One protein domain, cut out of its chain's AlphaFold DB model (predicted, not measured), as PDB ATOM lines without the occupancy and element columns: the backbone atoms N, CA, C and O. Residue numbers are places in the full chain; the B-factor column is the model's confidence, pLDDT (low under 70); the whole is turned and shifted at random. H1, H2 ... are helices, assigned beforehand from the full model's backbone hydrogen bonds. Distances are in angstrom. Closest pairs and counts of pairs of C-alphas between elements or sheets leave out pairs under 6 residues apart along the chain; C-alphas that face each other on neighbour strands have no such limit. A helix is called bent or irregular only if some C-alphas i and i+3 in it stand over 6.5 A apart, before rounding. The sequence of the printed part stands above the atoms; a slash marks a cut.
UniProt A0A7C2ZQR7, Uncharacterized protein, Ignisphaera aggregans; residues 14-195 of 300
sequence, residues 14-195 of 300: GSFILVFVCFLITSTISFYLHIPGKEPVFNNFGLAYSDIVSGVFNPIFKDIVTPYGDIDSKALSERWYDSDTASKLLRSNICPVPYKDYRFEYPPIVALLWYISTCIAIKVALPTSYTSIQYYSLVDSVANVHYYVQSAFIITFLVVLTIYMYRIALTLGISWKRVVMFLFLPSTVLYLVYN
ATOM      1  N   GLY A  14     157.466  58.018  27.263       87.12
ATOM      2  CA  GLY A  14     158.914  58.157  27.440       87.12
ATOM      3  C   GLY A  14     159.646  56.841  27.743       87.12
ATOM      4  O   GLY A  14     160.803  56.683  27.362       87.12
ATOM      5  N   SER A  15     158.982  55.859  28.367       87.38
ATOM      6  CA  SER A  15     159.592  54.548  28.644       87.38
ATOM      7  C   SER A  15     159.819  53.723  27.376       87.38
ATOM      8  O   SER A  15     160.853  53.072  27.256       87.38
ATOM      9  N   PHE A  16     158.903  53.791  26.406       87.94
ATOM     10  CA  PHE A  16     159.065  53.109  25.123       87.94
ATOM     11  C   PHE A  16     160.179  53.727  24.289       87.94
ATOM     12  O   PHE A  16     160.994  52.992  23.738       87.94
ATOM     13  N   ILE A  17     160.241  55.061  24.244       90.50
ATOM     14  CA  ILE A  17     161.296  55.786  23.529       90.50
ATOM     15  C   ILE A  17     162.664  55.381  24.077       90.50
ATOM     16  O   ILE A  17     163.550  55.027  23.306       90.50
ATOM     17  N   LEU A  18     162.824  55.354  25.403       92.94
ATOM     18  CA  LEU A  18     164.097  54.967  25.999       92.94
ATOM     19  C   LEU A  18     164.462  53.510  25.688       92.94
ATOM     20  O   LEU A  18     165.583  53.256  25.267       92.94
ATOM     21  N   VAL A  19     163.530  52.559  25.835       92.12
ATOM     22  CA  VAL A  19     163.779  51.148  25.474       92.12
ATOM     23  C   VAL A  19     164.207  51.023  24.011       92.12
ATOM     24  O   VAL A  19     165.149  50.291  23.718       92.12
ATOM     25  N   PHE A  20     163.556  51.758  23.109       93.19
ATOM     26  CA  PHE A  20     163.886  51.760  21.688       93.19
ATOM     27  C   PHE A  20     165.281  52.335  21.408       93.19
ATOM     28  O   PHE A  20     166.055  51.724  20.677       93.19
ATOM     29  N   VAL A  21     165.646  53.456  22.037       95.12
ATOM     30  CA  VAL A  21     166.993  54.041  21.916       95.12
ATOM     31  C   VAL A  21     168.058  53.068  22.425       95.12
ATOM     32  O   VAL A  21     169.048  52.833  21.736       95.12
ATOM     33  N   CYS A  22     167.849  52.451  23.591       95.38
ATOM     34  CA  CYS A  22     168.776  51.454  24.132       95.38
ATOM     35  C   CYS A  22     168.913  50.245  23.199       95.38
ATOM     36  O   CYS A  22     170.021  49.784  22.953       95.38
ATOM     37  N   PHE A  23     167.799  49.773  22.638       96.00
ATOM     38  CA  PHE A  23     167.789  48.704  21.643       96.00
ATOM     39  C   PHE A  23     168.639  49.058  20.413       96.00
ATOM     40  O   PHE A  23     169.450  48.234  19.986       96.00
ATOM     41  N   LEU A  24     168.491  50.271  19.867       96.88
ATOM     42  CA  LEU A  24     169.262  50.722  18.706       96.88
ATOM     43  C   LEU A  24     170.757  50.792  19.017       96.88
ATOM     44  O   LEU A  24     171.562  50.296  18.231       96.88
ATOM     45  N   ILE A  25     171.127  51.356  20.169       97.50
ATOM     46  CA  ILE A  25     172.526  51.446  20.610       97.50
ATOM     47  C   ILE A  25     173.137  50.047  20.743       97.50
ATOM     48  O   ILE A  25     174.145  49.765  20.098       97.50
ATOM     49  N   THR A  26     172.513  49.152  21.516       97.38
ATOM     50  CA  THR A  26     173.004  47.781  21.726       97.38
ATOM     51  C   THR A  26     173.141  47.024  20.408       97.38
ATOM     52  O   THR A  26     174.174  46.404  20.159       97.38
ATOM     53  N   SER A  27     172.125  47.106  19.543       97.69
ATOM     54  CA  SER A  27     172.136  46.415  18.249       97.69
ATOM     55  C   SER A  27     173.236  46.941  17.336       97.69
ATOM     56  O   SER A  27     173.927  46.152  16.703       97.69
ATOM     57  N   THR A  28     173.436  48.261  17.310       97.50
ATOM     58  CA  THR A  28     174.462  48.905  16.481       97.50
ATOM     59  C   THR A  28     175.865  48.539  16.952       97.50
ATOM     60  O   THR A  28     176.709  48.205  16.126       97.50
ATOM     61  N   ILE A  29     176.111  48.559  18.267       96.56
ATOM     62  CA  ILE A  29     177.410  48.181  18.838       96.56
ATOM     63  C   ILE A  29     177.724  46.724  18.502       96.56
ATOM     64  O   ILE A  29     178.771  46.459  17.921       96.56
ATOM     65  N   SER A  30     176.814  45.790  18.801       96.88
ATOM     66  CA  SER A  30     177.057  44.372  18.517       96.88
ATOM     67  C   SER A  30     177.237  44.118  17.020       96.88
ATOM     68  O   SER A  30     178.175  43.435  16.623       96.88
ATOM     69  N   PHE A  31     176.393  44.726  16.180       97.19
ATOM     70  CA  PHE A  31     176.510  44.626  14.726       97.19
ATOM     71  C   PHE A  31     177.863  45.108  14.216       97.19
ATOM     72  O   PHE A  31     178.470  44.450  13.377       97.19
ATOM     73  N   TYR A  32     178.337  46.245  14.721       96.19
ATOM     74  CA  TYR A  32     179.599  46.836  14.303       96.19
ATOM     75  C   TYR A  32     180.810  45.999  14.720       96.19
ATOM     76  O   TYR A  32     181.767  45.904  13.952       96.19
ATOM     77  N   LEU A  33     180.775  45.412  15.921       95.50
ATOM     78  CA  LEU A  33     181.868  44.590  16.442       95.50
ATOM     79  C   LEU A  33     182.140  43.366  15.562       95.50
ATOM     80  O   LEU A  33     183.297  43.024  15.360       95.50
ATOM     81  N   HIS A  34     181.091  42.769  14.993       95.81
ATOM     82  CA  HIS A  34     181.157  41.477  14.301       95.81
ATOM     83  C   HIS A  34     181.158  41.565  12.767       95.81
ATOM     84  O   HIS A  34     180.941  40.558  12.097       95.81
ATOM     85  N   ILE A  35     181.385  42.751  12.186       95.25
ATOM     86  CA  ILE A  35     181.453  42.908  10.721       95.25
ATOM     87  C   ILE A  35     182.664  42.132  10.163       95.25
ATOM     88  O   ILE A  35     183.796  42.425  10.557       95.25
ATOM     89  N   PRO A  36     182.470  41.205   9.203       93.44
ATOM     90  CA  PRO A  36     183.570  40.452   8.607       93.44
ATOM     91  C   PRO A  36     184.575  41.337   7.863       93.44
ATOM     92  O   PRO A  36     184.217  42.327   7.228       93.44
ATOM     93  N   GLY A  37     185.857  40.965   7.922       86.94
ATOM     94  CA  GLY A  37     186.937  41.652   7.200       86.94
ATOM     95  C   GLY A  37     187.337  43.016   7.773       86.94
ATOM     96  O   GLY A  37     188.239  43.658   7.240       86.94
ATOM     97  N   LYS A  38     186.701  43.463   8.858       89.12
ATOM     98  CA  LYS A  38     187.076  44.688   9.555       89.12
ATOM     99  C   LYS A  38     188.191  44.427  10.564       89.12
ATOM    100  O   LYS A  38     188.211  43.385  11.216       89.12
ATOM    101  N   GLU A  39     189.085  45.400  10.736       89.06
ATOM    102  CA  GLU A  39     190.069  45.345  11.815       89.06
ATOM    103  C   GLU A  39     189.368  45.286  13.182       89.06
ATOM    104  O   GLU A  39     188.472  46.098  13.458       89.06
ATOM    105  N   PRO A  40     189.756  44.336  14.049       87.94
ATOM    106  CA  PRO A  40     189.136  44.189  15.350       87.94
ATOM    107  C   PRO A  40     189.348  45.436  16.205       87.94
ATOM    108  O   PRO A  40     190.438  46.014  16.259       87.94
ATOM    109  N   VAL A  41     188.312  45.821  16.951       86.38
ATOM    110  CA  VAL A  41     188.414  46.932  17.901       86.38
ATOM    111  C   VAL A  41     189.477  46.592  18.950       86.38
ATOM    112  O   VAL A  41     189.482  45.497  19.515       86.38
ATOM    113  N   PHE A  42     190.403  47.524  19.187       89.62
ATOM    114  CA  PHE A  42     191.563  47.342  20.071       89.62
ATOM    115  C   PHE A  42     192.502  46.193  19.669       89.62
ATOM    116  O   PHE A  42     193.190  45.640  20.524       89.62
ATOM    117  N   ASN A  43     192.521  45.814  18.386       87.75
ATOM    118  CA  ASN A  43     193.289  44.673  17.884       87.75
ATOM    119  C   ASN A  43     192.929  43.335  18.576       87.75
ATOM    120  O   ASN A  43     193.733  42.406  18.634       87.75
ATOM    121  N   ASN A  44     191.721  43.235  19.148       87.12
ATOM    122  CA  ASN A  44     191.255  42.042  19.845       87.12
ATOM    123  C   ASN A  44     190.364  41.195  18.929       87.12
ATOM    124  O   ASN A  44     189.158  41.425  18.821       87.12
ATOM    125  N   PHE A  45     190.955  40.179  18.302       82.06
ATOM    126  CA  PHE A  45     190.247  39.258  17.407       82.06
ATOM    127  C   PHE A  45     189.078  38.522  18.074       82.06
ATOM    128  O   PHE A  45     188.107  38.200  17.397       82.06
ATOM    129  N   GLY A  46     189.119  38.312  19.393       81.44
ATOM    130  CA  GLY A  46     188.008  37.704  20.128       81.44
ATOM    131  C   GLY A  46     186.741  38.564  20.115       81.44
ATOM    132  O   GLY A  46     185.641  38.022  20.150       81.44
ATOM    133  N   LEU A  47     186.877  39.891  20.012       84.38
ATOM    134  CA  LEU A  47     185.737  40.809  19.910       84.38
ATOM    135  C   LEU A  47     185.150  40.895  18.496       84.38
ATOM    136  O   LEU A  47     184.001  41.304  18.372       84.38
ATOM    137  N   ALA A  48     185.925  40.534  17.469       89.81
ATOM    138  CA  ALA A  48     185.476  40.513  16.074       89.81
ATOM    139  C   ALA A  48     185.003  39.130  15.606       89.81
ATOM    140  O   ALA A  48     184.467  38.987  14.507       89.81
ATOM    141  N   TYR A  49     185.240  38.094  16.411       92.94
ATOM    142  CA  TYR A  49     184.822  36.743  16.089       92.94
ATOM    143  C   TYR A  49     183.292  36.626  16.167       92.94
ATOM    144  O   TYR A  49     182.683  37.008  17.161       92.94
ATOM    145  N   SER A  50     182.694  36.005  15.149       95.25
ATOM    146  CA  SER A  50     181.275  35.651  15.090       95.25
ATOM    147  C   SER A  50     181.138  34.171  14.752       95.25
ATOM    148  O   SER A  50     181.736  33.713  13.775       95.25
ATOM    149  N   ASP A  51     180.315  33.423  15.496       95.94
ATOM    150  CA  ASP A  51     180.029  32.022  15.151       95.94
ATOM    151  C   ASP A  51     179.389  31.925  13.762       95.94
ATOM    152  O   ASP A  51     179.673  30.999  13.011       95.94
ATOM    153  N   ILE A  52     178.574  32.914  13.382       97.62
ATOM    154  CA  ILE A  52     177.876  32.934  12.092       97.62
ATOM    155  C   ILE A  52     178.879  32.879  10.940       97.62
ATOM    156  O   ILE A  52     178.734  32.053  10.044       97.62
ATOM    157  N   VAL A  53     179.909  33.728  10.967       97.38
ATOM    158  CA  VAL A  53     180.864  33.825   9.856       97.38
ATOM    159  C   VAL A  53     182.096  32.966  10.091       97.38
ATOM    160  O   VAL A  53     182.385  32.069   9.304       97.38
ATOM    161  N   SER A  54     182.808  33.213  11.186       96.19
ATOM    162  CA  SER A  54     184.076  32.549  11.484       96.19
ATOM    163  C   SER A  54     183.878  31.095  11.905       96.19
ATOM    164  O   SER A  54     184.653  30.238  11.496       96.19
ATOM    165  N   GLY A  55     182.845  30.813  12.704       96.19
ATOM    166  CA  GLY A  55     182.592  29.468  13.226       96.19
ATOM    167  C   GLY A  55     181.955  28.516  12.213       96.19
ATOM    168  O   GLY A  55     182.230  27.316  12.235       96.19
ATOM    169  N   VAL A  56     181.106  29.039  11.322       97.56
ATOM    170  CA  VAL A  56     180.229  28.206  10.485       97.56
ATOM    171  C   VAL A  56     180.339  28.533   8.997       97.56
ATOM    172  O   VAL A  56     180.526  27.616   8.201       97.56
ATOM    173  N   PHE A  57     180.262  29.805   8.590       98.31
ATOM    174  CA  PHE A  57     180.251  30.158   7.163       98.31
ATOM    175  C   PHE A  57     181.581  29.828   6.484       98.31
ATOM    176  O   PHE A  57     181.587  29.120   5.478       98.31
ATOM    177  N   ASN A  58     182.697  30.314   7.036       97.62
ATOM    178  CA  ASN A  58     184.019  30.126   6.440       97.62
ATOM    179  C   ASN A  58     184.374  28.637   6.314       97.62
ATOM    180  O   ASN A  58     184.660  28.217   5.191       97.62
ATOM    181  N   PRO A  59     184.207  27.802   7.361       97.44
ATOM    182  CA  PRO A  59     184.484  26.375   7.237       97.44
ATOM    183  C   PRO A  59     183.626  25.622   6.217       97.44
ATOM    184  O   PRO A  59     184.026  24.552   5.768       97.44
ATOM    185  N   ILE A  60     182.432  26.124   5.886       97.81
ATOM    186  CA  ILE A  60     181.539  25.477   4.916       97.81
ATOM    187  C   ILE A  60     181.818  25.978   3.497       97.81
ATOM    188  O   ILE A  60     181.848  25.174   2.572       97.81
ATOM    189  N   PHE A  61     181.995  27.285   3.301       98.00
ATOM    190  CA  PHE A  61     181.986  27.888   1.964       98.00
ATOM    191  C   PHE A  61     183.334  28.434   1.502       98.00
ATOM    192  O   PHE A  61     183.552  28.497   0.292       98.00
ATOM    193  N   LYS A  62     184.216  28.836   2.421       96.88
ATOM    194  CA  LYS A  62     185.523  29.423   2.096       96.88
ATOM    195  C   LYS A  62     186.639  28.387   2.171       96.88
ATOM    196  O   LYS A  62     187.393  28.244   1.220       96.88
ATOM    197  N   ASP A  63     186.690  27.618   3.252       96.81
ATOM    198  CA  ASP A  63     187.804  26.706   3.537       96.81
ATOM    199  C   ASP A  63     187.804  25.460   2.629       96.81
ATOM    200  O   ASP A  63     188.780  24.721   2.584       96.81
ATOM    201  N   ILE A  64     186.728  25.235   1.865       96.25
ATOM    202  CA  ILE A  64     186.631  24.155   0.869       96.25
ATOM    203  C   ILE A  64     187.397  24.444  -0.429       96.25
ATOM    204  O   ILE A  64     187.449  23.582  -1.307       96.25
ATOM    205  N   VAL A  65     187.954  25.648  -0.586       96.44
ATOM    206  CA  VAL A  65     188.692  26.069  -1.779       96.44
ATOM    207  C   VAL A  65     190.028  26.706  -1.393       96.44
ATOM    208  O   VAL A  65     190.124  27.504  -0.463       96.44
ATOM    209  N   THR A  66     191.085  26.363  -2.121       95.81
ATOM    210  CA  THR A  66     192.405  26.966  -1.933       95.81
ATOM    211  C   THR A  66     192.473  28.345  -2.602       95.81
ATOM    212  O   THR A  66     191.691  28.636  -3.513       95.81
ATOM    213  N   PRO A  67     193.459  29.192  -2.257       94.62
ATOM    214  CA  PRO A  67     193.698  30.451  -2.970       94.62
ATOM    215  C   PRO A  67     193.937  30.292  -4.483       94.62
ATOM    216  O   PRO A  67     193.823  31.261  -5.230       94.62
ATOM    217  N   TYR A  68     194.265  29.079  -4.940       94.62
ATOM    218  CA  TYR A  68     194.503  28.742  -6.345       94.62
ATOM    219  C   TYR A  68     193.255  28.191  -7.055       94.62
ATOM    220  O   TYR A  68     193.324  27.850  -8.233       94.62
ATOM    221  N   GLY A  69     192.105  28.137  -6.373       91.81
ATOM    222  CA  GLY A  69     190.832  27.686  -6.941       91.81
ATOM    223  C   GLY A  69     190.632  26.168  -6.947       91.81
ATOM    224  O   GLY A  69     189.647  25.697  -7.522       91.81
ATOM    225  N   ASP A  70     191.524  25.410  -6.312       95.19
ATOM    226  CA  ASP A  70     191.393  23.960  -6.163       95.19
ATOM    227  C   ASP A  70     190.507  23.613  -4.966       95.19
ATOM    228  O   ASP A  70     190.514  24.314  -3.957       95.19
ATOM    229  N   ILE A  71     189.759  22.512  -5.051       96.00
ATOM    230  CA  ILE A  71     188.961  22.019  -3.922       96.00
ATOM    231  C   ILE A  71     189.889  21.393  -2.878       96.00
ATOM    232  O   ILE A  71     190.651  20.476  -3.189       96.00
ATOM    233  N   ASP A  72     189.764  21.820  -1.621       96.62
ATOM    234  CA  ASP A  72     190.398  21.135  -0.498       96.62
ATOM    235  C   ASP A  72     189.583  19.882  -0.137       96.62
ATOM    236  O   ASP A  72     188.562  19.936   0.554       96.62
ATOM    237  N   SER A  73     190.050  18.727  -0.620       95.44
ATOM    238  CA  SER A  73     189.409  17.428  -0.372       95.44
ATOM    239  C   SER A  73     189.256  17.086   1.115       95.44
ATOM    240  O   SER A  73     188.283  16.425   1.491       95.44
ATOM    241  N   LYS A  74     190.172  17.553   1.975       96.50
ATOM    242  CA  LYS A  74     190.113  17.300   3.413       96.50
ATOM    243  C   LYS A  74     188.982  18.115   4.030       96.50
ATOM    244  O   LYS A  74     188.099  17.521   4.648       96.50
ATOM    245  N   ALA A  75     188.958  19.429   3.795       95.12
ATOM    246  CA  ALA A  75     187.904  20.312   4.299       95.12
ATOM    247  C   ALA A  75     186.510  19.882   3.803       95.12
ATOM    248  O   ALA A  75     185.554  19.809   4.579       95.12
ATOM    249  N   LEU A  76     186.417  19.499   2.524       96.06
ATOM    250  CA  LEU A  76     185.197  18.968   1.918       96.06
ATOM    251  C   LEU A  76     184.697  17.707   2.650       96.06
ATOM    252  O   LEU A  76     183.512  17.598   2.980       96.06
ATOM    253  N   SER A  77     185.609  16.773   2.947       95.81
ATOM    254  CA  SER A  77     185.291  15.518   3.637       95.81
ATOM    255  C   SER A  77     184.883  15.724   5.097       95.81
ATOM    256  O   SER A  77     183.945  15.080   5.558       95.81
ATOM    257  N   GLU A  78     185.509  16.649   5.826       95.56
ATOM    258  CA  GLU A  78     185.169  16.937   7.227       95.56
ATOM    259  C   GLU A  78     183.749  17.508   7.367       95.56
ATOM    260  O   GLU A  78     183.059  17.270   8.366       95.56
ATOM    261  N   ARG A  79     183.283  18.221   6.335       95.00
ATOM    262  CA  ARG A  79     181.941  18.808   6.260       95.00
ATOM    263  C   ARG A  79     180.910  17.928   5.560       95.00
ATOM    264  O   ARG A  79     179.765  18.355   5.456       95.00
ATOM    265  N   TRP A  80     181.270  16.719   5.121       96.44
ATOM    266  CA  TRP A  80     180.395  15.842   4.323       96.44
ATOM    267  C   TRP A  80     179.733  16.597   3.165       96.44
ATOM    268  O   TRP A  80     178.536  16.452   2.922       96.44
ATOM    269  N   TYR A  81     180.499  17.477   2.523       97.88
ATOM    270  CA  TYR A  81     179.979  18.319   1.461       97.88
ATOM    271  C   TYR A  81     179.926  17.499   0.168       97.88
ATOM    272  O   TYR A  81     180.941  16.960  -0.275       97.88
ATOM    273  N   ASP A  82     178.742  17.395  -0.432       98.12
ATOM    274  CA  ASP A  82     178.541  16.792  -1.744       98.12
ATOM    275  C   ASP A  82     179.463  17.428  -2.799       98.12
ATOM    276  O   ASP A  82     179.425  18.635  -3.059       98.12
ATOM    277  N   SER A  83     180.305  16.599  -3.419       97.00
ATOM    278  CA  SER A  83     181.375  17.059  -4.307       97.00
ATOM    279  C   SER A  83     180.860  17.687  -5.601       97.00
ATOM    280  O   SER A  83     181.492  18.606  -6.127       97.00
ATOM    281  N   ASP A  84     179.725  17.212  -6.122       97.75
ATOM    282  CA  ASP A  84     179.102  17.768  -7.329       97.75
ATOM    283  C   ASP A  84     178.519  19.159  -7.043       97.75
ATOM    284  O   ASP A  84     178.784  20.119  -7.769       97.75
ATOM    285  N   THR A  85     177.809  19.302  -5.924       98.12
ATOM    286  CA  THR A  85     177.279  20.584  -5.454       98.12
ATOM    287  C   THR A  85     178.401  21.580  -5.170       98.12
ATOM    288  O   THR A  85     178.344  22.707  -5.659       98.12
ATOM    289  N   ALA A  86     179.463  21.182  -4.466       97.44
ATOM    290  CA  ALA A  86     180.609  22.058  -4.221       97.44
ATOM    291  C   ALA A  86     181.270  22.511  -5.536       97.44
ATOM    292  O   ALA A  86     181.485  23.703  -5.750       97.44
ATOM    293  N   SER A  87     181.498  21.585  -6.475       96.69
ATOM    294  CA  SER A  87     182.080  21.902  -7.788       96.69
ATOM    295  C   SER A  87     181.216  22.873  -8.600       96.69
ATOM    296  O   SER A  87     181.741  23.766  -9.270       96.69
ATOM    297  N   LYS A  88     179.886  22.730  -8.533       97.25
ATOM    298  CA  LYS A  88     178.933  23.654  -9.164       97.25
ATOM    299  C   LYS A  88     178.949  25.026  -8.502       97.25
ATOM    300  O   LYS A  88     178.927  26.027  -9.219       97.25
ATOM    301  N   LEU A  89     179.027  25.090  -7.172       97.62
ATOM    302  CA  LEU A  89     179.127  26.351  -6.437       97.62
ATOM    303  C   LEU A  89     180.393  27.129  -6.815       97.62
ATOM    304  O   LEU A  89     180.345  28.347  -6.907       97.62
ATOM    305  N   LEU A  90     181.511  26.466  -7.113       96.81
ATOM    306  CA  LEU A  90     182.741  27.158  -7.530       96.81
ATOM    307  C   LEU A  90     182.658  27.818  -8.917       96.81
ATOM    308  O   LEU A  90     183.581  28.529  -9.308       96.81
ATOM    309  N   ARG A  91     181.577  27.587  -9.673       96.19
ATOM    310  CA  ARG A  91     181.417  28.091 -11.049       96.19
ATOM    311  C   ARG A  91     180.076  28.777 -11.312       96.19
ATOM    312  O   ARG A  91     179.886  29.364 -12.374       96.19
ATOM    313  N   SER A  92     179.130  28.670 -10.384       96.12
ATOM    314  CA  SER A  92     177.759  29.153 -10.545       96.12
ATOM    315  C   SER A  92     177.115  29.475  -9.201       96.12
ATOM    316  O   SER A  92     177.425  28.870  -8.177       96.12
ATOM    317  N   ASN A  93     176.142  30.382  -9.212       96.50
ATOM    318  CA  ASN A  93     175.477  30.884  -8.010       96.50
ATOM    319  C   ASN A  93     174.355  29.964  -7.475       96.50
ATOM    320  O   ASN A  93     173.256  30.427  -7.155       96.50
ATOM    321  N   ILE A  94     174.585  28.650  -7.420       97.44
ATOM    322  CA  ILE A  94     173.626  27.701  -6.829       97.44
ATOM    323  C   ILE A  94     173.505  27.894  -5.310       97.44
ATOM    324  O   ILE A  94     174.396  28.458  -4.686       97.44
ATOM    325  N   CYS A  95     172.406  27.424  -4.709       97.75
ATOM    326  CA  CYS A  95     172.156  27.530  -3.268       97.75
ATOM    327  C   CYS A  95     172.197  26.143  -2.601       97.75
ATOM    328  O   CYS A  95     171.179  25.445  -2.634       97.75
ATOM    329  N   PRO A  96     173.333  25.747  -2.005       98.25
ATOM    330  CA  PRO A  96     173.468  24.489  -1.274       98.25
ATOM    331  C   PRO A  96     172.539  24.425  -0.055       98.25
ATOM    332  O   PRO A  96     172.322  25.422   0.636       98.25
ATOM    333  N   VAL A  97     171.982  23.247   0.213       98.50
ATOM    334  CA  VAL A  97     170.958  22.991   1.228       98.50
ATOM    335  C   VAL A  97     171.580  22.314   2.463       98.50
ATOM    336  O   VAL A  97     172.138  21.218   2.340       98.50
ATOM    337  N   PRO A  98     171.437  22.889   3.675       98.38
ATOM    338  CA  PRO A  98     171.874  22.254   4.920       98.38
ATOM    339  C   PRO A  98     171.307  20.838   5.106       98.38
ATOM    340  O   PRO A  98     170.152  20.581   4.770       98.38
ATOM    341  N   TYR A  99     172.102  19.934   5.688       97.69
ATOM    342  CA  TYR A  99     171.804  18.508   5.943       97.69
ATOM    343  C   TYR A  99     171.638  17.611   4.716       97.69
ATOM    344  O   TYR A  99     171.607  16.391   4.871       97.69
ATOM    345  N   LYS A 100     171.506  18.191   3.524       98.12
ATOM    346  CA  LYS A 100     171.463  17.448   2.266       98.12
ATOM    347  C   LYS A 100     172.806  17.531   1.556       98.12
ATOM    348  O   LYS A 100     173.388  16.499   1.250       98.12
ATOM    349  N   ASP A 101     173.274  18.753   1.325       98.44
ATOM    350  CA  ASP A 101     174.458  18.998   0.508       98.44
ATOM    351  C   ASP A 101     175.717  19.147   1.371       98.44
ATOM    352  O   ASP A 101     176.816  18.987   0.862       98.44
ATOM    353  N   TYR A 102     175.573  19.434   2.669       98.31
ATOM    354  CA  TYR A 102     176.669  19.469   3.641       98.31
ATOM    355  C   TYR A 102     176.165  19.245   5.074       98.31
ATOM    356  O   TYR A 102     174.999  19.502   5.409       98.31
ATOM    357  N   ARG A 103     177.064  18.798   5.958       97.50
ATOM    358  CA  ARG A 103     176.814  18.649   7.395       97.50
ATOM    359  C   ARG A 103     176.604  20.018   8.033       97.50
ATOM    360  O   ARG A 103     177.485  20.874   8.012       97.50
ATOM    361  N   PHE A 104     175.461  20.178   8.687       97.44
ATOM    362  CA  PHE A 104     175.133  21.356   9.476       97.44
ATOM    363  C   PHE A 104     174.795  20.931  10.905       97.44
ATOM    364  O   PHE A 104     174.094  19.944  11.113       97.44
ATOM    365  N   GLU A 105     175.353  21.623  11.891       95.62
ATOM    366  CA  GLU A 105     175.331  21.191  13.298       95.62
ATOM    367  C   GLU A 105     174.199  21.802  14.128       95.62
ATOM    368  O   GLU A 105     173.884  21.306  15.212       95.62
ATOM    369  N   TYR A 106     173.573  22.868  13.632       97.06
ATOM    370  CA  TYR A 106     172.512  23.558  14.360       97.06
ATOM    371  C   TYR A 106     171.150  22.885  14.166       97.06
ATOM    372  O   TYR A 106     171.030  21.998  13.337       97.06
ATOM    373  N   PRO A 107     170.113  23.263  14.933       97.81
ATOM    374  CA  PRO A 107     168.749  22.755  14.762       97.81
ATOM    375  C   PRO A 107     167.988  23.296  13.527       97.81
ATOM    376  O   PRO A 107     168.420  24.262  12.887       97.81
ATOM    377  N   PRO A 108     166.809  22.725  13.196       98.06
ATOM    378  CA  PRO A 108     166.089  23.010  11.948       98.06
ATOM    379  C   PRO A 108     165.718  24.476  11.696       98.06
ATOM    380  O   PRO A 108     165.797  24.922  10.554       98.06
ATOM    381  N   ILE A 109     165.338  25.251  12.722       98.38
ATOM    382  CA  ILE A 109     164.988  26.671  12.528       98.38
ATOM    383  C   ILE A 109     166.223  27.480  12.128       98.38
ATOM    384  O   ILE A 109     166.145  28.309  11.222       98.38
ATOM    385  N   VAL A 110     167.373  27.206  12.749       98.44
ATOM    386  CA  VAL A 110     168.638  27.857  12.384       98.44
ATOM    387  C   VAL A 110     169.049  27.454  10.973       98.44
ATOM    388  O   VAL A 110     169.411  28.322  10.190       98.44
ATOM    389  N   ALA A 111     168.916  26.177  10.605       98.44
ATOM    390  CA  ALA A 111     169.194  25.723   9.241       98.44
ATOM    391  C   ALA A 111     168.308  26.379   8.183       98.44
ATOM    392  O   ALA A 111     168.798  26.727   7.114       98.44
ATOM    393  N   LEU A 112     167.022  26.588   8.470       98.62
ATOM    394  CA  LEU A 112     166.134  27.291   7.548       98.62
ATOM    395  C   LEU A 112     166.601  28.737   7.321       98.62
ATOM    396  O   LEU A 112     166.735  29.171   6.178       98.62
ATOM    397  N   LEU A 113     166.889  29.476   8.397       98.62
ATOM    398  CA  LEU A 113     167.395  30.850   8.300       98.62
ATOM    399  C   LEU A 113     168.781  30.904   7.642       98.62
ATOM    400  O   LEU A 113     169.071  31.821   6.871       98.62
ATOM    401  N   TRP A 114     169.620  29.902   7.902       98.62
ATOM    402  CA  TRP A 114     170.914  29.715   7.255       98.62
ATOM    403  C   TRP A 114     170.774  29.525   5.748       98.62
ATOM    404  O   TRP A 114     171.433  30.218   4.980       98.62
ATOM    405  N   TYR A 115     169.879  28.641   5.309       98.75
ATOM    406  CA  TYR A 115     169.612  28.417   3.894       98.75
ATOM    407  C   TYR A 115     169.112  29.688   3.199       98.75
ATOM    408  O   TYR A 115     169.629  30.074   2.155       98.75
ATOM    409  N   ILE A 116     168.153  30.390   3.812       98.81
ATOM    410  CA  ILE A 116     167.617  31.642   3.263       98.81
ATOM    411  C   ILE A 116     168.731  32.689   3.130       98.81
ATOM    412  O   ILE A 116     168.906  33.275   2.065       98.81
ATOM    413  N   SER A 117     169.506  32.914   4.193       98.75
ATOM    414  CA  SER A 117     170.556  33.941   4.209       98.75
ATOM    415  C   SER A 117     171.723  33.624   3.277       98.75
ATOM    416  O   SER A 117     172.192  34.520   2.583       98.75
ATOM    417  N   THR A 118     172.184  32.373   3.218       98.56
ATOM    418  CA  THR A 118     173.232  31.952   2.271       98.56
ATOM    419  C   THR A 118     172.754  32.036   0.829       98.56
ATOM    420  O   THR A 118     173.486  32.545  -0.012       98.56
ATOM    421  N   CYS A 119     171.516  31.632   0.534       98.62
ATOM    422  CA  CYS A 119     170.992  31.724  -0.823       98.62
ATOM    423  C   CYS A 119     170.836  33.180  -1.280       98.62
ATOM    424  O   CYS A 119     171.265  33.521  -2.380       98.62
ATOM    425  N   ILE A 120     170.307  34.065  -0.422       98.69
ATOM    426  CA  ILE A 120     170.273  35.511  -0.700       98.69
ATOM    427  C   ILE A 120     171.693  36.032  -0.940       98.69
ATOM    428  O   ILE A 120     171.938  36.694  -1.945       98.69
ATOM    429  N   ALA A 121     172.637  35.706  -0.057       98.56
ATOM    430  CA  ALA A 121     174.011  36.177  -0.160       98.56
ATOM    431  C   ALA A 121     174.700  35.725  -1.450       98.56
ATOM    432  O   ALA A 121     175.299  36.546  -2.137       98.56
ATOM    433  N   ILE A 122     174.564  34.450  -1.820       98.44
ATOM    434  CA  ILE A 122     175.132  33.897  -3.051       98.44
ATOM    435  C   ILE A 122     174.520  34.577  -4.278       98.44
ATOM    436  O   ILE A 122     175.248  34.984  -5.177       98.44
ATOM    437  N   LYS A 123     173.194  34.748  -4.316       98.19
ATOM    438  CA  LYS A 123     172.512  35.373  -5.460       98.19
ATOM    439  C   LYS A 123     172.813  36.861  -5.611       98.19
ATOM    440  O   LYS A 123     172.766  37.360  -6.731       98.19
ATOM    441  N   VAL A 124     173.089  37.559  -4.512       98.25
ATOM    442  CA  VAL A 124     173.410  38.993  -4.521       98.25
ATOM    443  C   VAL A 124     174.891  39.237  -4.809       98.25
ATOM    444  O   VAL A 124     175.210  40.141  -5.574       98.25
ATOM    445  N   ALA A 125     175.792  38.464  -4.198       97.81
ATOM    446  CA  ALA A 125     177.228  38.730  -4.254       97.81
ATOM    447  C   ALA A 125     177.956  37.996  -5.391       97.81
ATOM    448  O   ALA A 125     178.967  38.504  -5.874       97.81
ATOM    449  N   LEU A 126     177.477  36.822  -5.827       97.88
ATOM    450  CA  LEU A 126     178.127  36.065  -6.899       97.88
ATOM    451  C   LEU A 126     177.484  36.358  -8.264       97.88
ATOM    452  O   LEU A 126     176.255  36.295  -8.396       97.88
ATOM    453  N   PRO A 127     178.292  36.611  -9.312       96.31
ATOM    454  CA  PRO A 127     177.779  36.729 -10.669       96.31
ATOM    455  C   PRO A 127     177.238  35.380 -11.169       96.31
ATOM    456  O   PRO A 127     177.423  34.330 -10.553       96.31
ATOM    457  N   THR A 128     176.545  35.389 -12.307       93.81
ATOM    458  CA  THR A 128     175.944  34.174 -12.887       93.81
ATOM    459  C   THR A 128     176.977  33.116 -13.278       93.81
ATOM    460  O   THR A 128     176.674  31.927 -13.205       93.81
ATOM    461  N   SER A 129     178.182  33.539 -13.663       93.44
ATOM    462  CA  SER A 129     179.310  32.676 -14.013       93.44
ATOM    463  C   SER A 129     180.614  33.314 -13.544       93.44
ATOM    464  O   SER A 129     180.795  34.524 -13.663       93.44
ATOM    465  N   TYR A 130     181.524  32.490 -13.035       96.69
ATOM    466  CA  TYR A 130     182.860  32.871 -12.576       96.69
ATOM    467  C   TYR A 130     183.769  31.638 -12.563       96.69
ATOM    468  O   TYR A 130     183.308  30.506 -12.725       96.69
ATOM    469  N   THR A 131     185.072  31.848 -12.404       96.06
ATOM    470  CA  THR A 131     186.043  30.757 -12.258       96.06
ATOM    471  C   THR A 131     186.243  30.383 -10.790       96.06
ATOM    472  O   THR A 131     186.047  31.209  -9.898       96.06
ATOM    473  N   SER A 132     186.718  29.163 -10.527       93.62
ATOM    474  CA  SER A 132     187.021  28.720  -9.158       93.62
ATOM    475  C   SER A 132     188.053  29.614  -8.454       93.62
ATOM    476  O   SER A 132     187.984  29.801  -7.245       93.62
ATOM    477  N   ILE A 133     188.977  30.221  -9.209       94.38
ATOM    478  CA  ILE A 133     189.963  31.180  -8.683       94.38
ATOM    479  C   ILE A 133     189.269  32.471  -8.229       94.38
ATOM    480  O   ILE A 133     189.560  32.995  -7.158       94.38
ATOM    481  N   GLN A 134     188.319  32.980  -9.021       96.81
ATOM    482  CA  GLN A 134     187.539  34.170  -8.661       96.81
ATOM    483  C   GLN A 134     186.637  33.918  -7.450       96.81
ATOM    484  O   GLN A 134     186.424  34.823  -6.649       96.81
ATOM    485  N   TYR A 135     186.123  32.698  -7.289       96.94
ATOM    486  CA  TYR A 135     185.286  32.355  -6.142       96.94
ATOM    487  C   TYR A 135     185.996  32.621  -4.803       96.94
ATOM    488  O   TYR A 135     185.370  33.165  -3.895       96.94
ATOM    489  N   TYR A 136     187.299  32.327  -4.696       94.94
ATOM    490  CA  TYR A 136     188.068  32.534  -3.461       94.94
ATOM    491  C   TYR A 136     188.049  33.994  -2.972       94.94
ATOM    492  O   TYR A 136     187.999  34.236  -1.770       94.94
ATOM    493  N   SER A 137     188.052  34.977  -3.879       94.00
ATOM    494  CA  SER A 137     187.944  36.394  -3.501       94.00
ATOM    495  C   SER A 137     186.493  36.862  -3.354       94.00
ATOM    496  O   SER A 137     186.192  37.712  -2.519       94.00
ATOM    497  N   LEU A 138     185.569  36.295  -4.132       97.12
ATOM    498  CA  LEU A 138     184.153  36.659  -4.085       97.12
ATOM    499  C   LEU A 138     183.435  36.131  -2.833       97.12
ATOM    500  O   LEU A 138     182.493  36.769  -2.359       97.12
ATOM    501  N   VAL A 139     183.871  34.999  -2.269       97.25
ATOM    502  CA  VAL A 139     183.225  34.369  -1.103       97.25
ATOM    503  C   VAL A 139     183.237  35.267   0.140       97.25
ATOM    504  O   VAL A 139     182.299  35.220   0.933       97.25
ATOM    505  N   ASP A 140     184.211  36.170   0.269       96.38
ATOM    506  CA  ASP A 140     184.230  37.178   1.339       96.38
ATOM    507  C   ASP A 140     183.088  38.197   1.202       96.38
ATOM    508  O   ASP A 140     182.496  38.634   2.192       96.38
ATOM    509  N   SER A 141     182.701  38.538  -0.031       97.38
ATOM    510  CA  SER A 141     181.511  39.362  -0.275       97.38
ATOM    511  C   SER A 141     180.227  38.602   0.069       97.38
ATOM    512  O   SER A 141     179.309  39.180   0.655       97.38
ATOM    513  N   VAL A 142     180.174  37.293  -0.210       98.25
ATOM    514  CA  VAL A 142     179.054  36.429   0.202       98.25
ATOM    515  C   VAL A 142     178.948  36.384   1.728       98.25
ATOM    516  O   VAL A 142     177.856  36.570   2.264       98.25
ATOM    517  N   ALA A 143     180.067  36.211   2.438       98.12
ATOM    518  CA  ALA A 143     180.109  36.192   3.900       98.12
ATOM    519  C   ALA A 143     179.531  37.482   4.507       98.12
ATOM    520  O   ALA A 143     178.723  37.426   5.435       98.12
ATOM    521  N   ASN A 144     179.884  38.641   3.941       97.69
ATOM    522  CA  ASN A 144     179.368  39.941   4.372       97.69
ATOM    523  C   ASN A 144     177.849  40.064   4.195       97.69
ATOM    524  O   ASN A 144     177.143  40.425   5.138       97.69
ATOM    525  N   VAL A 145     177.320  39.723   3.013       98.50
ATOM    526  CA  VAL A 145     175.866  39.777   2.776       98.50
ATOM    527  C   VAL A 145     175.135  38.777   3.675       98.50
ATOM    528  O   VAL A 145     174.114  39.121   4.273       98.50
ATOM    529  N   HIS A 146     175.672  37.564   3.833       98.56
ATOM    530  CA  HIS A 146     175.127  36.547   4.732       98.56
ATOM    531  C   HIS A 146     175.038  37.064   6.172       98.56
ATOM    532  O   HIS A 146     173.982  36.965   6.803       98.56
ATOM    533  N   TYR A 147     176.115  37.677   6.666       98.44
ATOM    534  CA  TYR A 147     176.171  38.284   7.989       98.44
ATOM    535  C   TYR A 147     175.118  39.382   8.176       98.44
ATOM    536  O   TYR A 147     174.438  39.409   9.204       98.44
ATOM    537  N   TYR A 148     174.920  40.258   7.186       98.50
ATOM    538  CA  TYR A 148     173.899  41.308   7.261       98.50
ATOM    539  C   TYR A 148     172.482  40.736   7.337       98.50
ATOM    540  O   TYR A 148     171.689  41.173   8.175       98.50
ATOM    541  N   VAL A 149     172.170  39.724   6.522       98.69
ATOM    542  CA  VAL A 149     170.856  39.066   6.544       98.69
ATOM    543  C   VAL A 149     170.623  38.351   7.880       98.69
ATOM    544  O   VAL A 149     169.561  38.502   8.485       98.69
ATOM    545  N   GLN A 150     171.618  37.621   8.389       98.56
ATOM    546  CA  GLN A 150     171.525  36.948   9.689       98.56
ATOM    547  C   GLN A 150     171.370  37.943  10.845       98.56
ATOM    548  O   GLN A 150     170.516  37.759  11.713       98.56
ATOM    549  N   SER A 151     172.134  39.035  10.825       98.56
ATOM    550  CA  SER A 151     172.017  40.114  11.806       98.56
ATOM    551  C   SER A 151     170.618  40.725  11.794       98.56
ATOM    552  O   SER A 151     170.038  40.943  12.856       98.56
ATOM    553  N   ALA A 152     170.029  40.937  10.614       98.56
ATOM    554  CA  ALA A 152     168.662  41.436  10.488       98.56
ATOM    555  C   ALA A 152     167.630  40.471  11.097       98.56
ATOM    556  O   ALA A 152     166.732  40.916  11.823       98.56
ATOM    557  N   PHE A 153     167.771  39.158  10.878       98.62
ATOM    558  CA  PHE A 153     166.926  38.160  11.543       98.62
ATOM    559  C   PHE A 153     167.072  38.243  13.064       98.62
ATOM    560  O   PHE A 153     166.075  38.390  13.771       98.62
ATOM    561  N   ILE A 154     168.300  38.217  13.578       98.56
ATOM    562  CA  ILE A 154     168.573  38.228  15.018       98.56
ATOM    563  C   ILE A 154     168.049  39.509  15.683       98.56
ATOM    564  O   ILE A 154     167.366  39.433  16.705       98.56
ATOM    565  N   ILE A 155     168.290  40.677  15.081       98.38
ATOM    566  CA  ILE A 155     167.793  41.968  15.574       98.38
ATOM    567  C   ILE A 155     166.257  41.998  15.563       98.38
ATOM    568  O   ILE A 155     165.644  42.476  16.518       98.38
ATOM    569  N   THR A 156     165.611  41.417  14.548       98.31
ATOM    570  CA  THR A 156     164.144  41.276  14.521       98.31
ATOM    571  C   THR A 156     163.644  40.434  15.698       98.31
ATOM    572  O   THR A 156     162.694  40.817  16.385       98.31
ATOM    573  N   PHE A 157     164.308  39.317  16.000       98.50
ATOM    574  CA  PHE A 157     163.967  38.499  17.166       98.50
ATOM    575  C   PHE A 157     164.291  39.188  18.499       98.50
ATOM    576  O   PHE A 157     163.552  38.987  19.464       98.50
ATOM    577  N   LEU A 158     165.299  40.065  18.561       98.19
ATOM    578  CA  LEU A 158     165.537  40.916  19.730       98.19
ATOM    579  C   LEU A 158     164.367  41.873  19.980       98.19
ATOM    580  O   LEU A 158     163.979  42.068  21.134       98.19
ATOM    581  N   VAL A 159     163.774  42.450  18.927       97.62
ATOM    582  CA  VAL A 159     162.563  43.280  19.057       97.62
ATOM    583  C   VAL A 159     161.434  42.460  19.676       97.62
ATOM    584  O   VAL A 159     160.834  42.888  20.663       97.62
ATOM    585  N   VAL A 160     161.181  41.254  19.154       98.31
ATOM    586  CA  VAL A 160     160.163  40.344  19.705       98.31
ATOM    587  C   VAL A 160     160.448  40.033  21.176       98.31
ATOM    588  O   VAL A 160     159.573  40.222  22.023       98.31
ATOM    589  N   LEU A 161     161.677  39.623  21.501       98.25
ATOM    590  CA  LEU A 161     162.111  39.333  22.867       98.25
ATOM    591  C   LEU A 161     161.857  40.525  23.801       98.25
ATOM    592  O   LEU A 161     161.229  40.368  24.847       98.25
ATOM    593  N   THR A 162     162.269  41.724  23.392       97.00
ATOM    594  CA  THR A 162     162.137  42.960  24.175       97.00
ATOM    595  C   THR A 162     160.672  43.314  24.426       97.00
ATOM    596  O   THR A 162     160.296  43.612  25.562       97.00
ATOM    597  N   ILE A 163     159.812  43.221  23.403       96.38
ATOM    598  CA  ILE A 163     158.369  43.475  23.527       96.38
ATOM    599  C   ILE A 163     157.734  42.510  24.531       96.38
ATOM    600  O   ILE A 163     156.979  42.936  25.409       96.38
ATOM    601  N   TYR A 164     158.022  41.211  24.427       97.81
ATOM    602  CA  TYR A 164     157.412  40.223  25.314       97.81
ATOM    603  C   TYR A 164     157.997  40.259  26.729       97.81
ATOM    604  O   TYR A 164     157.235  40.124  27.686       97.81
ATOM    605  N   MET A 165     159.290  40.551  26.899       97.12
ATOM    606  CA  MET A 165     159.872  40.840  28.215       97.12
ATOM    607  C   MET A 165     159.199  42.044  28.874       97.12
ATOM    608  O   MET A 165     158.841  41.982  30.051       97.12
ATOM    609  N   TYR A 166     158.971  43.121  28.119       95.00
ATOM    610  CA  TYR A 166     158.264  44.303  28.606       95.00
ATOM    611  C   TYR A 166     156.827  43.973  29.025       95.00
ATOM    612  O   TYR A 166     156.401  44.342  30.119       95.00
ATOM    613  N   ARG A 167     156.090  43.211  28.207       94.81
ATOM    614  CA  ARG A 167     154.729  42.764  28.543       94.81
ATOM    615  C   ARG A 167     154.696  41.895  29.798       94.81
ATOM    616  O   ARG A 167     153.852  42.133  30.655       94.81
ATOM    617  N   ILE A 168     155.615  40.937  29.938       95.69
ATOM    618  CA  ILE A 168     155.730  40.113  31.150       95.69
ATOM    619  C   ILE A 168     156.041  40.990  32.367       95.69
ATOM    620  O   ILE A 168     155.406  40.819  33.407       95.69
ATOM    621  N   ALA A 169     156.965  41.950  32.247       94.31
ATOM    622  CA  ALA A 169     157.293  42.864  33.337       94.31
ATOM    623  C   ALA A 169     156.052  43.636  33.811       94.31
ATOM    624  O   ALA A 169     155.791  43.678  35.012       94.31
ATOM    625  N   LEU A 170     155.237  44.148  32.882       91.31
ATOM    626  CA  LEU A 170     153.962  44.789  33.211       91.31
ATOM    627  C   LEU A 170     152.982  43.826  33.893       91.31
ATOM    628  O   LEU A 170     152.399  44.185  34.913       91.31
ATOM    629  N   THR A 171     152.820  42.602  33.377       92.62
ATOM    630  CA  THR A 171     151.937  41.586  33.980       92.62
ATOM    631  C   THR A 171     152.349  41.235  35.412       92.62
ATOM    632  O   THR A 171     151.489  40.973  36.248       92.62
ATOM    633  N   LEU A 172     153.651  41.245  35.709       93.50
ATOM    634  CA  LEU A 172     154.195  40.943  37.033       93.50
ATOM    635  C   LEU A 172     154.298  42.171  37.957       93.50
ATOM    636  O   LEU A 172     154.741  42.029  39.094       93.50
ATOM    637  N   GLY A 173     153.940  43.373  37.491       92.56
ATOM    638  CA  GLY A 173     154.135  44.614  38.253       92.56
ATOM    639  C   GLY A 173     155.612  44.979  38.471       92.56
ATOM    640  O   GLY A 173     155.948  45.717  39.395       92.56
ATOM    641  N   ILE A 174     156.510  44.456  37.635       93.00
ATOM    642  CA  ILE A 174     157.951  44.699  37.689       93.00
ATOM    643  C   ILE A 174     158.294  45.945  36.861       93.00
ATOM    644  O   ILE A 174     157.724  46.205  35.804       93.00
ATOM    645  N   SER A 175     159.273  46.720  37.331       92.94
ATOM    646  CA  SER A 175     159.752  47.914  36.627       92.94
ATOM    647  C   SER A 175     160.310  47.592  35.234       92.94
ATOM    648  O   SER A 175     161.218  46.767  35.096       92.94
ATOM    649  N   TRP A 176     159.853  48.332  34.218       90.94
ATOM    650  CA  TRP A 176     160.356  48.261  32.838       90.94
ATOM    651  C   TRP A 176     161.861  48.529  32.722       90.94
ATOM    652  O   TRP A 176     162.493  48.076  31.771       90.94
ATOM    653  N   LYS A 177     162.462  49.204  33.712       94.06
ATOM    654  CA  LYS A 177     163.911  49.449  33.771       94.06
ATOM    655  C   LYS A 177     164.724  48.153  33.703       94.06
ATOM    656  O   LYS A 177     165.845  48.177  33.214       94.06
ATOM    657  N   ARG A 178     164.160  47.013  34.130       94.25
ATOM    658  CA  ARG A 178     164.817  45.700  34.001       94.25
ATOM    659  C   ARG A 178     164.999  45.259  32.548       94.25
ATOM    660  O   ARG A 178     165.976  44.589  32.245       94.25
ATOM    661  N   VAL A 179     164.094  45.659  31.655       95.25
ATOM    662  CA  VAL A 179     164.225  45.402  30.212       95.25
ATOM    663  C   VAL A 179     165.381  46.220  29.639       95.25
ATOM    664  O   VAL A 179     166.193  45.690  28.892       95.25
ATOM    665  N   VAL A 180     165.517  47.483  30.056       95.44
ATOM    666  CA  VAL A 180     166.671  48.314  29.672       95.44
ATOM    667  C   VAL A 180     167.978  47.744  30.220       95.44
ATOM    668  O   VAL A 180     168.953  47.658  29.485       95.44
ATOM    669  N   MET A 181     167.996  47.291  31.478       95.94
ATOM    670  CA  MET A 181     169.169  46.623  32.052       95.94
ATOM    671  C   MET A 181     169.575  45.389  31.242       95.94
ATOM    672  O   MET A 181     170.756  45.219  30.975       95.94
ATOM    673  N   PHE A 182     168.611  44.570  30.808       96.44
ATOM    674  CA  PHE A 182     168.878  43.418  29.944       96.44
ATOM    675  C   PHE A 182     169.568  43.813  28.626       96.44
ATOM    676  O   PHE A 182     170.528  43.154  28.224       96.44
ATOM    677  N   LEU A 183     169.130  44.902  27.983       96.94
ATOM    678  CA  LEU A 183     169.731  45.393  26.736       96.94
ATOM    679  C   LEU A 183     171.179  45.872  26.915       96.94
ATOM    680  O   LEU A 183     171.956  45.804  25.970       96.94
ATOM    681  N   PHE A 184     171.550  46.323  28.115       96.12
ATOM    682  CA  PHE A 184     172.904  46.784  28.436       96.12
ATOM    683  C   PHE A 184     173.762  45.760  29.175       96.12
ATOM    684  O   PHE A 184     174.885  46.081  29.568       96.12
ATOM    685  N   LEU A 185     173.276  44.532  29.377       97.06
ATOM    686  CA  LEU A 185     174.143  43.481  29.897       97.06
ATOM    687  C   LEU A 185     175.342  43.323  28.952       97.06
ATOM    688  O   LEU A 185     175.132  43.254  27.738       97.06
ATOM    689  N   PRO A 186     176.581  43.225  29.474       95.19
ATOM    690  CA  PRO A 186     177.768  43.079  28.635       95.19
ATOM    691  C   PRO A 186     177.649  41.917  27.649       95.19
ATOM    692  O   PRO A 186     178.034  42.047  26.494       95.19
ATOM    693  N   SER A 187     177.035  40.808  28.072       95.50
ATOM    694  CA  SER A 187     176.777  39.664  27.199       95.50
ATOM    695  C   SER A 187     175.825  39.995  26.050       95.50
ATOM    696  O   SER A 187     176.073  39.561  24.934       95.50
ATOM    697  N   THR A 188     174.771  40.780  26.287       95.94
ATOM    698  CA  THR A 188     173.868  41.229  25.221       95.94
ATOM    699  C   THR A 188     174.602  42.169  24.274       95.94
ATOM    700  O   THR A 188     174.581  41.954  23.073       95.94
ATOM    701  N   VAL A 189     175.300  43.184  24.787       96.12
ATOM    702  CA  VAL A 189     176.005  44.168  23.945       96.12
ATOM    703  C   VAL A 189     177.077  43.510  23.078       96.12
ATOM    704  O   VAL A 189     177.206  43.847  21.905       96.12
ATOM    705  N   LEU A 190     177.833  42.565  23.636       94.25
ATOM    706  CA  LEU A 190     178.905  41.899  22.907       94.25
ATOM    707  C   LEU A 190     178.371  40.796  21.995       94.25
ATOM    708  O   LEU A 190     178.734  40.759  20.826       94.25
ATOM    709  N   TYR A 191     177.484  39.930  22.483       94.62
ATOM    710  CA  TYR A 191     177.136  38.679  21.802       94.62
ATOM    711  C   TYR A 191     175.749  38.667  21.149       94.62
ATOM    712  O   TYR A 191     175.276  37.600  20.762       94.62
ATOM    713  N   LEU A 192     175.082  39.818  20.993       96.75
ATOM    714  CA  LEU A 192     173.742  39.870  20.402       96.75
ATOM    715  C   LEU A 192     173.686  39.219  19.016       96.75
ATOM    716  O   LEU A 192     172.883  38.312  18.828       96.75
ATOM    717  N   VAL A 193     174.499  39.684  18.061       96.75
ATOM    718  CA  VAL A 193     174.519  39.153  16.677       96.75
ATOM    719  C   VAL A 193     175.635  38.132  16.443       96.75
ATOM    720  O   VAL A 193     175.977  37.803  15.311       96.75
ATOM    721  N   TYR A 194     176.211  37.620  17.527       94.12
ATOM    722  CA  TYR A 194     177.302  36.653  17.487       94.12
ATOM    723  C   TYR A 194     176.819  35.247  17.104       94.12
ATOM    724  O   TYR A 194     177.528  34.520  16.412       94.12
ATOM    725  N   ASN A 195     175.620  34.862  17.561       96.75
ATOM    726  CA  ASN A 195     175.011  33.537  17.385       96.75
ATOM    727  C   ASN A 195     173.464  33.662  17.440       96.75
ATOM    728  O   ASN A 195     172.909  34.727  17.698       96.75
TER     729      ASN A 195
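This is residues 14 to 195 of the 300 residues of an uncharacterized protein of Ignisphaera aggregans (UniProt A0A7C2ZQR7). One very long, kinked helix, H7, makes the spine of an elongated, all-helix domain and runs along most of its length. On its first part, residues 136 to 150, H3 and H6 pack, and with the short H4 and H5 and the loop of residues 90 to 107 they form a broad head; the other part of H7 has H1 running beside it, with the short H8 and H9 packed on H1. The printed part has 182 residues with nine named helices, H1 to H9 in order, and no named strand. It is only just compact, close to loose, with a radius of gyration of the C-alphas of 19.0 A, and spans 60 by 36 by 28 A.

H7, residues 132 to 171, is the hub, touching four helices. It has a kink of 41 degrees near residue 139 but is neither bent nor irregular, only just: C-alphas 137 and 140 are 6.2 A apart. H6, residues 108 to 125, touches residues 138 to 150 of H7 at a steep tilt of 45 degrees, opposite ways; the closest C-alphas, Ala 121 and Val 145, are 5.0 A apart. H3, residues 51 to 62, touches H7 at a shallow tilt of 26 degrees, opposite ways, closest at C-alphas Lys 62 and Val 139, 6.3 A. H3 is irregular, only just: C-alphas 55 and 58 are 7.0 A apart. H3 and H6 are near each other. H4, residues 73 to 78, is close to H3 but not clearly touching, closest at C-alphas Pro 59 and Ala 75, 7.6 A. H5, residues 83 to 89, touches no helix and stands about perpendicular to H4, at 76 degrees. H1, residues 14 to 33, only just touches H7, with 3 pairs of C-alphas within 8 A, the closest being Ser 27 and Ile 155, 6.8 A. H8, residues 177 to 183, touches H1 at a shallow tilt of 16 degrees, the same way, closest at C-alphas Val 19 and Val 180, 5.8 A. H7 and H8 form a helical hairpin and only just touch, with 3 pairs of C-alphas within 8 A, the closest being Tyr 166 and Val 179, 6.3 A. H9, residues 186 to 191, touches H1 at a steep tilt of 51 degrees, closest at C-alphas Thr 26 and Val 189, 5.2 A. H2, residues 45 to 48, touches no helix; its Ala 48 C-alpha is 5.5 A from that of Leu 33. Helix packing is mostly aligned, only just, with 4 of 6 pairs at a shallow tilt. Every O i to N i+4 pair is within hydrogen-bond range in H1, H4, H5, H6, H8 and H9, against 5 of 8 in H3 and 32 of 36 in H7; H2 is too short for such a pair.

H7 is 57.1 A long, from C-alpha 132 at (187.021, 28.720, -9.158) to C-alpha 171 at (151.937, 41.586, 33.980). H1 is 28.8 A long and begins at (158.914, 58.157, 27.440), H6 is 25.2 A and H3 14.4 A. H9, the last helix, ends at C-alpha 191, (177.136, 38.679, 21.802).

The C-alphas farthest apart, of Tyr 68 and Gly 173, are 62.2 A apart. The printed part has no cut. The links H1 to H2 and H5 to H6 are long, with 11 and 18 residues. The mean pLDDT of the printed part is 95.7, and no printed residue is under 70.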